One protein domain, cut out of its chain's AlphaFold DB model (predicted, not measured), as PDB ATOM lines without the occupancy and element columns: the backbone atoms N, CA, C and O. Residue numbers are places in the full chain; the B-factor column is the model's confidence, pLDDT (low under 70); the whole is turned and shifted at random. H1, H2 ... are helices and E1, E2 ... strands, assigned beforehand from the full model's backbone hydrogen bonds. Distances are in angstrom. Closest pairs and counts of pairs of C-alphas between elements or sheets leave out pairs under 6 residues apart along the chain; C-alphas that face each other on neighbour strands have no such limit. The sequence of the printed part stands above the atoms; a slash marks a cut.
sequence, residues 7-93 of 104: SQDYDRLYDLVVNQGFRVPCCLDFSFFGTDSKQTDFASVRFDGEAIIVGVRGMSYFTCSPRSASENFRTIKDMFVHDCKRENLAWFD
ATOM      1  N   SER A   7     165.932 194.423  87.377       93.56
ATOM      2  CA  SER A   7     164.885 194.622  86.377       93.56
ATOM      3  C   SER A   7     164.629 196.110  86.135       93.56
ATOM      4  O   SER A   7     164.832 196.946  87.017       93.56
ATOM      5  N   GLN A   8     164.176 196.431  84.925       95.50
ATOM      6  CA  GLN A   8     163.655 197.745  84.531       95.50
ATOM      7  C   GLN A   8     162.182 197.654  84.099       95.50
ATOM      8  O   GLN A   8     161.657 198.552  83.447       95.50
ATOM      9  N   ASP A   9     161.496 196.563  84.460       95.75
ATOM     10  CA  ASP A   9     160.048 196.442  84.294       95.75
ATOM     11  C   ASP A   9     159.347 197.369  85.300       95.75
ATOM     12  O   ASP A   9     159.150 197.030  86.472       95.75
ATOM     13  N   TYR A  10     159.059 198.590  84.853       96.19
ATOM     14  CA  TYR A  10     158.480 199.640  85.688       96.19
ATOM     15  C   TYR A  10     156.983 199.457  85.932       96.19
ATOM     16  O   TYR A  10     156.477 199.951  86.939       96.19
ATOM     17  N   ASP A  11     156.287 198.728  85.057       95.62
ATOM     18  CA  ASP A  11     154.886 198.371  85.268       95.62
ATOM     19  C   ASP A  11     154.772 197.419  86.458       95.62
ATOM     20  O   ASP A  11     154.026 197.692  87.401       95.62
ATOM     21  N   ARG A  12     155.600 196.367  86.476       95.06
ATOM     22  CA  ARG A  12     155.672 195.443  87.608       95.06
ATOM     23  C   ARG A  12     156.146 196.132  88.885       95.06
ATOM     24  O   ARG A  12     155.591 195.878  89.952       95.06
ATOM     25  N   LEU A  13     157.141 197.018  88.801       96.12
ATOM     26  CA  LEU A  13     157.594 197.799  89.958       96.12
ATOM     27  C   LEU A  13     156.472 198.671  90.536       96.12
ATOM     28  O   LEU A  13     156.303 198.717  91.754       96.12
ATOM     29  N   TYR A  14     155.702 199.339  89.674       96.00
ATOM     30  CA  TYR A  14     154.549 200.134  90.088       96.00
ATOM     31  C   TYR A  14     153.524 199.268  90.826       96.00
ATOM     32  O   TYR A  14     153.093 199.634  91.918       96.00
ATOM     33  N   ASP A  15     153.190 198.094  90.287       95.19
ATOM     34  CA  ASP A  15     152.241 197.176  90.922       95.19
ATOM     35  C   ASP A  15     152.738 196.670  92.283       95.19
ATOM     36  O   ASP A  15     151.971 196.639  93.248       95.19
ATOM     37  N   LEU A  16     154.023 196.323  92.399       94.12
ATOM     38  CA  LEU A  16     154.625 195.903  93.668       94.12
ATOM     39  C   LEU A  16     154.524 197.001  94.733       94.12
ATOM     40  O   LEU A  16     154.228 196.726  95.893       94.12
ATOM     41  N   VAL A  17     154.772 198.250  94.350       94.62
ATOM     42  CA  VAL A  17     154.863 199.357  95.300       94.62
ATOM     43  C   VAL A  17     153.489 199.927  95.651       94.62
ATOM     44  O   VAL A  17     153.199 200.138  96.825       94.62
ATOM     45  N   VAL A  18     152.630 200.157  94.658       94.12
ATOM     46  CA  VAL A  18     151.336 200.835  94.840       94.12
ATOM     47  C   VAL A  18     150.227 199.850  95.189       94.12
ATOM     48  O   VAL A  18     149.481 200.084  96.135       94.12
ATOM     49  N   ASN A  19     150.123 198.740  94.454       92.00
ATOM     50  CA  ASN A  19     149.021 197.791  94.629       92.00
ATOM     51  C   ASN A  19     149.311 196.765  95.732       92.00
ATOM     52  O   ASN A  19     148.386 196.293  96.389       92.00
ATOM     53  N   GLN A  20     150.584 196.422  95.947       90.19
ATOM     54  CA  GLN A  20     150.998 195.420  96.941       90.19
ATOM     55  C   GLN A  20     151.678 196.035  98.175       90.19
ATOM     56  O   GLN A  20     151.909 195.335  99.158       90.19
ATOM     57  N   GLY A  21     151.971 197.341  98.160       90.31
ATOM     58  CA  GLY A  21     152.522 198.062  99.312       90.31
ATOM     59  C   GLY A  21     153.971 197.706  99.653       90.31
ATOM     60  O   GLY A  21     154.421 197.956 100.773       90.31
ATOM     61  N   PHE A  22     154.720 197.103  98.725       91.81
ATOM     62  CA  PHE A  22     156.105 196.733  98.979       91.81
ATOM     63  C   PHE A  22     157.045 197.936  98.959       91.81
ATOM     64  O   PHE A  22     156.896 198.894  98.201       91.81
ATOM     65  N   ARG A  23     158.103 197.826  99.766       93.12
ATOM     66  CA  ARG A  23     159.290 198.671  99.659       93.12
ATOM     67  C   ARG A  23     160.351 197.922  98.866       93.12
ATOM     68  O   ARG A  23     160.899 196.938  99.359       93.12
ATOM     69  N   VAL A  24     160.652 198.397  97.663       93.94
ATOM     70  CA  VAL A  24     161.516 197.689  96.713       93.94
ATOM     71  C   VAL A  24     162.890 198.361  96.652       93.94
ATOM     72  O   VAL A  24     162.962 199.561  96.375       93.94
ATOM     73  N   PRO A  25     163.995 197.649  96.930       94.56
ATOM     74  CA  PRO A  25     165.332 198.206  96.770       94.56
ATOM     75  C   PRO A  25     165.651 198.429  95.283       94.56
ATOM     76  O   PRO A  25     165.235 197.660  94.415       94.56
ATOM     77  N   CYS A  26     166.418 199.472  94.984       95.06
ATOM     78  CA  CYS A  26     166.802 199.837  93.621       95.06
ATOM     79  C   CYS A  26     168.178 200.503  93.579       95.06
ATOM     80  O   CYS A  26     168.718 200.904  94.611       95.06
ATOM     81  N   CYS A  27     168.734 200.620  92.379       95.19
ATOM     82  CA  CYS A  27     169.813 201.540  92.067       95.19
ATOM     83  C   CYS A  27     169.369 202.491  90.957       95.19
ATOM     84  O   CYS A  27     168.596 202.100  90.083       95.19
ATOM     85  N   LEU A  28     169.855 203.723  90.994       95.88
ATOM     86  CA  LEU A  28     169.556 204.745  90.000       95.88
ATOM     87  C   LEU A  28     170.772 205.636  89.785       95.88
ATOM     88  O   LEU A  28     171.601 205.786  90.685       95.88
ATOM     89  N   ASP A  29     170.836 206.235  88.608       94.56
ATOM     90  CA  ASP A  29     171.769 207.303  88.305       94.56
ATOM     91  C   ASP A  29     171.163 208.635  88.744       94.56
ATOM     92  O   ASP A  29     169.979 208.881  88.547       94.56
ATOM     93  N   PHE A  30     171.970 209.512  89.324       88.44
ATOM     94  CA  PHE A  30     171.561 210.855  89.704       88.44
ATOM     95  C   PHE A  30     172.716 211.838  89.497       88.44
ATOM     96  O   PHE A  30     173.890 211.462  89.468       88.44
ATOM     97  N   SER A  31     172.393 213.118  89.346       84.44
ATOM     98  CA  SER A  31     173.373 214.202  89.237       84.44
ATOM     99  C   SER A  31     173.087 215.265  90.284       84.44
ATOM    100  O   SER A  31     171.940 215.696  90.435       84.44
ATOM    101  N   PHE A  32     174.122 215.733  90.977       76.94
ATOM    102  CA  PHE A  32     173.989 216.927  91.803       76.94
ATOM    103  C   PHE A  32     173.851 218.163  90.911       76.94
ATOM    104  O   PHE A  32     174.389 218.225  89.802       76.94
ATOM    105  N   PHE A  33     173.116 219.162  91.399       74.38
ATOM    106  CA  PHE A  33     172.947 220.415  90.674       74.38
ATOM    107  C   PHE A  33     174.319 221.049  90.401       74.38
ATOM    108  O   PHE A  33     175.078 221.315  91.332       74.38
ATOM    109  N   GLY A  34     174.631 221.275  89.123       73.38
ATOM    110  CA  GLY A  34     175.904 221.859  88.693       73.38
ATOM    111  C   GLY A  34     177.031 220.861  88.400       73.38
ATOM    112  O   GLY A  34     178.161 221.300  88.200       73.38
ATOM    113  N   THR A  35     176.760 219.551  88.350       77.56
ATOM    114  CA  THR A  35     177.740 218.545  87.903       77.56
ATOM    115  C   THR A  35     177.233 217.755  86.699       77.56
ATOM    116  O   THR A  35     176.164 217.153  86.776       77.56
ATOM    117  N   ASP A  36     178.040 217.660  85.639       76.19
ATOM    118  CA  ASP A  36     177.744 216.828  84.458       76.19
ATOM    119  C   ASP A  36     177.969 215.322  84.696       76.19
ATOM    120  O   ASP A  36     177.581 214.480  83.885       76.19
ATOM    121  N   SER A  37     178.598 214.946  85.813       82.00
ATOM    122  CA  SER A  37     178.849 213.547  86.155       82.00
ATOM    123  C   SER A  37     177.635 212.908  86.831       82.00
ATOM    124  O   SER A  37     177.286 213.278  87.956       82.00
ATOM    125  N   LYS A  38     177.044 211.900  86.181       86.69
ATOM    126  CA  LYS A  38     176.079 210.999  86.820       86.69
ATOM    127  C   LYS A  38     176.797 210.080  87.811       86.69
ATOM    128  O   LYS A  38     177.844 209.519  87.494       86.69
ATOM    129  N   GLN A  39     176.227 209.931  88.998       89.75
ATOM    130  CA  GLN A  39     176.644 208.967  90.011       89.75
ATOM    131  C   GLN A  39     175.535 207.940  90.197       89.75
ATOM    132  O   GLN A  39     174.363 208.287  90.115       89.75
ATOM    133  N   THR A  40     175.895 206.688  90.463       92.88
ATOM    134  CA  THR A  40     174.920 205.642  90.783       92.88
ATOM    135  C   THR A  40     174.808 205.498  92.298       92.88
ATOM    136  O   THR A  40     175.828 205.370  92.975       92.88
ATOM    137  N   ASP A  41     173.587 205.473  92.828       93.25
ATOM    138  CA  ASP A  41     173.317 205.213  94.250       93.25
ATOM    139  C   ASP A  41     172.318 204.068  94.444       93.25
ATOM    140  O   ASP A  41     171.623 203.657  93.512       93.25
ATOM    141  N   PHE A  42     172.235 203.567  95.675       93.94
ATOM    142  CA  PHE A  42     171.279 202.560  96.113       93.94
ATOM    143  C   PHE A  42     170.186 203.198  96.968       93.94
ATOM    144  O   PHE A  42     170.436 203.814  98.005       93.94
ATOM    145  N   ALA A  43     168.942 202.984  96.562       95.50
ATOM    146  CA  ALA A  43     167.773 203.583  97.181       95.50
ATOM    147  C   ALA A  43     166.653 202.553  97.363       95.50
ATOM    148  O   ALA A  43     166.804 201.356  97.113       95.50
ATOM    149  N   SER A  44     165.496 203.028  97.812       95.44
ATOM    150  CA  SER A  44     164.272 202.235  97.823       95.44
ATOM    151  C   SER A  44     163.127 203.004  97.190       95.44
ATOM    152  O   SER A  44     162.976 204.198  97.456       95.44
ATOM    153  N   VAL A  45     162.301 202.287  96.439       96.44
ATOM    154  CA  VAL A  45     161.002 202.739  95.950       96.44
ATOM    155  C   VAL A  45     159.941 202.324  96.964       96.44
ATOM    156  O   VAL A  45     159.938 201.185  97.438       96.44
ATOM    157  N   ARG A  46     159.065 203.251  97.343       95.31
ATOM    158  CA  ARG A  46     157.960 203.000  98.280       95.31
ATOM    159  C   ARG A  46     156.752 203.869  97.955       95.31
ATOM    160  O   ARG A  46     156.917 204.935  97.370       95.31
ATOM    161  N   PHE A  47     155.579 203.445  98.407       94.81
ATOM    162  CA  PHE A  47     154.350 204.232  98.390       94.81
ATOM    163  C   PHE A  47     153.969 204.585  99.828       94.81
ATOM    164  O   PHE A  47     154.059 203.728 100.706       94.81
ATOM    165  N   ASP A  48     153.591 205.835 100.090       91.25
ATOM    166  CA  ASP A  48     153.181 206.293 101.429       91.25
ATOM    167  C   ASP A  48     151.659 206.453 101.596       91.25
ATOM    168  O   ASP A  48     151.193 206.822 102.671       91.25
ATOM    169  N   GLY A  49     150.887 206.146 100.548       90.25
ATOM    170  CA  GLY A  49     149.438 206.341 100.495       90.25
ATOM    171  C   GLY A  49     149.009 207.496  99.586       90.25
ATOM    172  O   GLY A  49     147.894 207.463  99.071       90.25
ATOM    173  N   GLU A  50     149.884 208.473  99.330       90.50
ATOM    174  CA  GLU A  50     149.611 209.606  98.431       90.50
ATOM    175  C   GLU A  50     150.611 209.667  97.268       90.50
ATOM    176  O   GLU A  50     150.232 210.008  96.146       90.50
ATOM    177  N   ALA A  51     151.877 209.315  97.499       93.44
ATOM    178  CA  ALA A  51     152.949 209.460  96.525       93.44
ATOM    179  C   ALA A  51     153.892 208.251  96.479       93.44
ATOM    180  O   ALA A  51     154.141 207.565  97.473       93.44
ATOM    181  N   ILE A  52     154.471 208.022  95.298       96.19
ATOM    182  CA  ILE A  52     155.603 207.110  95.125       96.19
ATOM    183  C   ILE A  52     156.880 207.903  95.385       96.19
ATOM    184  O   ILE A  52     157.093 208.958  94.791       96.19
ATOM    185  N   ILE A  53     157.734 207.397  96.267       96.06
ATOM    186  CA  ILE A  53     158.976 208.049  96.683       96.06
ATOM    187  C   ILE A  53     160.145 207.134  96.334       96.06
ATOM    188  O   ILE A  53     160.179 205.980  96.774       96.06
ATOM    189  N   VAL A  54     161.128 207.675  95.613       96.75
ATOM    190  CA  VAL A  54     162.425 207.030  95.386       96.75
ATOM    191  C   VAL A  54     163.477 207.771  96.191       96.75
ATOM    192  O   VAL A  54     163.778 208.934  95.932       96.75
ATOM    193  N   GLY A  55     164.026 207.109  97.208       94.69
ATOM    194  CA  GLY A  55     164.901 207.787  98.158       94.69
ATOM    195  C   GLY A  55     165.611 206.879  99.150       94.69
ATOM    196  O   GLY A  55     165.323 205.682  99.275       94.69
ATOM    197  N   VAL A  56     166.532 207.486  99.894       92.38
ATOM    198  CA  VAL A  56     167.355 206.843 100.921       92.38
ATOM    199  C   VAL A  56     167.528 207.785 102.114       92.38
ATOM    200  O   VAL A  56     167.733 208.980 101.952       92.38
ATOM    201  N   ARG A  57     167.416 207.257 103.341       84.00
ATOM    202  CA  ARG A  57     167.739 207.970 104.601       84.00
ATOM    203  C   ARG A  57     167.164 209.401 104.727       84.00
ATOM    204  O   ARG A  57     167.822 210.288 105.251       84.00
ATOM    205  N   GLY A  58     165.928 209.618 104.275       80.56
ATOM    206  CA  GLY A  58     165.254 210.923 104.367       80.56
ATOM    207  C   GLY A  58     165.538 211.879 103.202       80.56
ATOM    208  O   GLY A  58     164.896 212.918 103.117       80.56
ATOM    209  N   MET A  59     166.426 211.509 102.278       88.44
ATOM    210  CA  MET A  59     166.587 212.161 100.979       88.44
ATOM    211  C   MET A  59     165.635 211.522  99.959       88.44
ATOM    212  O   MET A  59     165.495 210.295  99.925       88.44
ATOM    213  N   SER A  60     164.994 212.347  99.128       92.44
ATOM    214  CA  SER A  60     164.241 211.907  97.947       92.44
ATOM    215  C   SER A  60     165.005 212.320  96.693       92.44
ATOM    216  O   SER A  60     165.397 213.481  96.590       92.44
ATOM    217  N   TYR A  61     165.214 211.386  95.763       93.00
ATOM    218  CA  TYR A  61     165.722 211.704  94.424       93.00
ATOM    219  C   TYR A  61     164.587 212.235  93.555       93.00
ATOM    220  O   TYR A  61     164.742 213.246  92.878       93.00
ATOM    221  N   PHE A  62     163.426 211.581  93.617       93.25
ATOM    222  CA  PHE A  62     162.195 212.076  93.019       93.25
ATOM    223  C   PHE A  62     160.963 211.514  93.732       93.25
ATOM    224  O   PHE A  62     160.983 210.437  94.340       93.25
ATOM    225  N   THR A  63     159.876 212.276  93.637       93.69
ATOM    226  CA  THR A  63     158.582 211.954  94.233       93.69
ATOM    227  C   THR A  63     157.496 212.111  93.176       93.69
ATOM    228  O   THR A  63     157.341 213.182  92.593       93.69
ATOM    229  N   CYS A  64     156.707 211.062  92.972       93.44
ATOM    230  CA  CYS A  64     155.599 211.035  92.030       93.44
ATOM    231  C   CYS A  64     154.281 211.094  92.813       93.44
ATOM    232  O   CYS A  64     153.852 210.093  93.384       93.44
ATOM    233  N   SER A  65     153.643 212.264  92.847       91.06
ATOM    234  CA  SER A  65     152.360 212.487  93.528       91.06
ATOM    235  C   SER A  65     151.287 213.001  92.556       91.06
ATOM    236  O   SER A  65     151.636 213.614  91.544       91.06
ATOM    237  N   PRO A  66     149.984 212.842  92.854       83.50
ATOM    238  CA  PRO A  66     148.927 213.406  92.015       83.50
ATOM    239  C   PRO A  66     149.021 214.934  91.895       83.50
ATOM    240  O   PRO A  66     148.642 215.489  90.873       83.50
ATOM    241  N   ARG A  67     149.578 215.618  92.904       79.56
ATOM    242  CA  ARG A  67     149.799 217.074  92.875       79.56
ATOM    243  C   ARG A  67     150.954 217.484  91.959       79.56
ATOM    244  O   ARG A  67     150.992 218.619  91.498       79.56
ATOM    245  N   SER A  68     151.903 216.577  91.735       72.12
ATOM    246  CA  SER A  68     153.077 216.776  90.876       72.12
ATOM    247  C   SER A  68     152.811 216.395  89.419       72.12
ATOM    248  O   SER A  68     153.602 216.753  88.547       72.12
ATOM    249  N   ALA A  69     151.712 215.683  89.142       65.75
ATOM    250  CA  ALA A  69     151.269 215.386  87.789       65.75
ATOM    251  C   ALA A  69     150.843 216.695  87.098       65.75
ATOM    252  O   ALA A  69     149.706 217.145  87.201       65.75
ATOM    253  N   SER A  70     151.803 217.353  86.443       63.81
ATOM    254  CA  SER A  70     151.542 218.473  85.533       63.81
ATOM    255  C   SER A  70     150.678 218.029  84.344       63.81
ATOM    256  O   SER A  70     150.528 216.831  84.105       63.81
ATOM    257  N   GLU A  71     150.201 218.976  83.528       60.44
ATOM    258  CA  GLU A  71     149.470 218.704  82.273       60.44
ATOM    259  C   GLU A  71     150.192 217.724  81.319       60.44
ATOM    260  O   GLU A  71     149.566 217.138  80.438       60.44
ATOM    261  N   ASN A  72     151.498 217.502  81.512       69.75
ATOM    262  CA  ASN A  72     152.317 216.595  80.710       69.75
ATOM    263  C   ASN A  72     152.148 215.103  81.055       69.75
ATOM    264  O   ASN A  72     152.562 214.259  80.261       69.75
ATOM    265  N   PHE A  73     151.557 214.750  82.204       82.00
ATOM    266  CA  PHE A  73     151.378 213.354  82.618       82.00
ATOM    267  C   PHE A  73     149.916 213.055  82.939       82.00
ATOM    268  O   PHE A  73     149.318 213.672  83.814       82.00
ATOM    269  N   ARG A  74     149.340 212.062  82.250       81.56
ATOM    270  CA  ARG A  74     147.934 211.669  82.443       81.56
ATOM    271  C   ARG A  74     147.709 210.932  83.758       81.56
ATOM    272  O   ARG A  74     146.622 211.011  84.321       81.56
ATOM    273  N   THR A  75     148.716 210.202  84.240       90.06
ATOM    274  CA  THR A  75     148.638 209.421  85.477       90.06
ATOM    275  C   THR A  75     149.929 209.514  86.295       90.06
ATOM    276  O   THR A  75     151.009 209.786  85.766       90.06
ATOM    277  N   ILE A  76     149.836 209.219  87.598       91.81
ATOM    278  CA  ILE A  76     151.013 209.065  88.478       91.81
ATOM    279  C   ILE A  76     151.939 207.966  87.950       91.81
ATOM    280  O   ILE A  76     153.157 208.088  88.053       91.81
ATOM    281  N   LYS A  77     151.365 206.907  87.363       94.06
ATOM    282  CA  LYS A  77     152.116 205.806  86.761       94.06
ATOM    283  C   LYS A  77     152.980 206.293  85.598       94.06
ATOM    284  O   LYS A  77     154.161 205.970  85.563       94.06
ATOM    285  N   ASP A  78     152.435 207.119  84.708       92.88
ATOM    286  CA  ASP A  78     153.189 207.665  83.571       92.88
ATOM    287  C   ASP A  78     154.367 208.524  84.036       92.88
ATOM    288  O   ASP A  78     155.482 208.371  83.540       92.88
ATOM    289  N   MET A  79     154.131 209.387  85.029       93.69
ATOM    290  CA  MET A  79     155.181 210.206  85.639       93.69
ATOM    291  C   MET A  79     156.256 209.334  86.302       93.69
ATOM    292  O   MET A  79     157.446 209.558  86.097       93.69
ATOM    293  N   PHE A  80     155.850 208.298  87.038       95.44
ATOM    294  CA  PHE A  80     156.770 207.365  87.683       95.44
ATOM    295  C   PHE A  80     157.637 206.604  86.676       95.44
ATOM    296  O   PHE A  80     158.855 206.543  86.833       95.44
ATOM    297  N   VAL A  81     157.033 206.065  85.615       95.69
ATOM    298  CA  VAL A  81     157.751 205.359  84.545       95.69
ATOM    299  C   VAL A  81     158.707 206.304  83.818       95.69
ATOM    300  O   VAL A  81     159.832 205.918  83.498       95.69
ATOM    301  N   HIS A  82     158.279 207.540  83.555       94.56
ATOM    302  CA  HIS A  82     159.122 208.561  82.939       94.56
ATOM    303  C   HIS A  82     160.360 208.869  83.792       94.56
ATOM    304  O   HIS A  82     161.482 208.812  83.286       94.56
ATOM    305  N   ASP A  83     160.177 209.146  85.083       93.94
ATOM    306  CA  ASP A  83     161.284 209.491  85.977       93.94
ATOM    307  C   ASP A  83     162.221 208.297  86.213       93.94
ATOM    308  O   ASP A  83     163.439 208.463  86.169       93.94
ATOM    309  N   CYS A  84     161.690 207.073  86.327       96.12
ATOM    310  CA  CYS A  84     162.520 205.866  86.386       96.12
ATOM    311  C   CYS A  84     163.425 205.725  85.153       96.12
ATOM    312  O   CYS A  84     164.602 205.397  85.295       96.12
ATOM    313  N   LYS A  85     162.904 206.005  83.949       95.56
ATOM    314  CA  LYS A  85     163.701 205.986  82.711       95.56
ATOM    315  C   LYS A  85     164.758 207.088  82.696       95.56
ATOM    316  O   LYS A  85     165.888 206.830  82.288       95.56
ATOM    317  N   ARG A  86     164.411 208.303  83.140       93.00
ATOM    318  CA  ARG A  86     165.335 209.450  83.187       93.00
ATOM    319  C   ARG A  86     166.559 209.159  84.059       93.00
ATOM    320  O   ARG A  86     167.686 209.445  83.648       93.00
ATOM    321  N   GLU A  87     166.321 208.546  85.216       94.38
ATOM    322  CA  GLU A  87     167.352 208.195  86.198       94.38
ATOM    323  C   GLU A  87     167.950 206.794  85.982       94.38
ATOM    324  O   GLU A  87     168.667 206.297  86.844       94.38
ATOM    325  N   ASN A  88     167.657 206.121  84.857       95.31
ATOM    326  CA  ASN A  88     168.149 204.766  84.568       95.31
ATOM    327  C   ASN A  88     167.937 203.784  85.744       95.31
ATOM    328  O   ASN A  88     168.791 202.960  86.077       95.31
ATOM    329  N   LEU A  89     166.787 203.893  86.415       96.94
ATOM    330  CA  LEU A  89     166.501 203.127  87.620       96.94
ATOM    331  C   LEU A  89     166.396 201.639  87.278       96.94
ATOM    332  O   LEU A  89     165.687 201.257  86.346       96.94
ATOM    333  N   ALA A  90     167.061 200.803  88.068       96.19
ATOM    334  CA  ALA A  90     166.904 199.356  88.061       96.19
ATOM    335  C   ALA A  90     166.576 198.870  89.476       96.19
ATOM    336  O   ALA A  90     167.213 199.271  90.450       96.19
ATOM    337  N   TRP A  91     165.574 198.008  89.609       95.31
ATOM    338  CA  TRP A  91     165.129 197.474  90.895       95.31
ATOM    339  C   TRP A  91     165.554 196.018  91.058       95.31
ATOM    340  O   TRP A  91     165.700 195.295  90.073       95.31
ATOM    341  N   PHE A  92     165.794 195.589  92.297       91.38
ATOM    342  CA  PHE A  92     166.221 194.216  92.559       91.38
ATOM    343  C   PHE A  92     165.000 193.309  92.660       91.38
ATOM    344  O   PHE A  92     164.218 193.408  93.608       91.38
ATOM    345  N   ASP A  93     164.857 192.406  91.695       79.31
ATOM    346  CA  ASP A  93     163.845 191.356  91.710       79.31
ATOM    347  C   ASP A  93     164.338 190.200  92.585       79.31
ATOM    348  O   ASP A  93     164.642 189.102  92.123       79.31
TER     349      ASP A  93
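This is residues 7 to 93 of the 104 residues of an uncharacterized protein of Gammaproteobacteria bacterium TMED95 (UniProt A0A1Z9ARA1). A strongly twisted sheet of five antiparallel strands forms a wall, and two helices, H1 and H2, pack on one of its faces while the other face stays bare of named helices. The hairpin E1 and E2 makes the long part of this wall, with E3 and E4 beside E2 and the short E5 beside E1; E2 bends by 57 degrees at residue 42. The printed part has 87 residues, with two named helices and five named strands in the order H1, E1, E2, E3, E4, H2, E5, and across the sheet the strands stand E4, E3, E2, E1, E5. The class is mixed, helices and strands, in two layers, that is, helices on one face of a sheet. The whole is compact, with a radius of gyration of the C-alphas of 12.4 A, and rounded, spanning 34 by 32 by 24 A.

Start at H1, residues 10 to 19, and go on to E1, residues 24 to 30, E2, residues 39 to 47, E3, residues 52 to 56, and E4, residues 59 to 64. These four strands are a meander, each the antiparallel neighbour of the one before, and each step is a hairpin. Between E1 and E2, look at N 26 and O 43, 2.9 A apart, and N 41 and O 28, also 2.9 A, within hydrogen-bond range. Between E2 and E3 you will find N 53 and O 46 at 2.8 A, and between E3 and E4 N 61 and O 54 at 2.8 A. H1 is on the sheet at a height over the sheet of 8.2 A; it lies over E2, and only just not over E1, on which 2 of its C-alphas fall. Its line stands at 1 degrees to E2 on the local plane, along the strands, and the closest C-alphas of the two are those of Val 17 and Arg 46, 5.6 A apart. Next comes H2, residues 76 to 86, on the same face as H1, at a height over the sheet of 8.5 A. It lies over E3 and runs along the strands, at 7 degrees to E3 on the local plane. Its closest C-alpha pair with E4 is Phe 80 and Cys 64, 5.8 A apart. H1 and H2 touch, with the C-alphas of Tyr 10 and Val 81 5.9 A apart, at a steep tilt of 43 degrees, opposite ways. In both helices every O i to N i+4 pair is within hydrogen-bond range. Last, E5, residues 90 to 92, is an edge strand and the antiparallel neighbour of E1, with N 90 and O 27 at 2.8 A; E5 is apart from E3 and from E4.

Find C-alpha 10 at (158.480, 199.640, 85.688); from there H1 runs 13.1 A to C-alpha 19. E1 covers 18.0 A from Val 24 to Phe 30, and E2, the longest strand, covers 24.3 A from C-alpha 39 at (176.644, 208.967, 90.011) to C-alpha 47. E3 measures 13.1 A, E4 14.2 A and H2 15.3 A from first to last C-alpha. E5, 6.9 A long, ends at C-alpha 92, at (166.221, 194.216, 92.559).

The two C-alphas farthest apart are those of Gln 20 and Gly 34, at 37.2 A, whereas Ser 7 and Asp 93 have C-alphas 6.3 A apart. The printed part has no cut. The link from E4 to H2, 11 residues, is long; that from E1 to E2, 8 residues, is short, and the others are tight. The mean pLDDT of the printed part is 89.9, and residues 69 to 72, in the long link, are under 70.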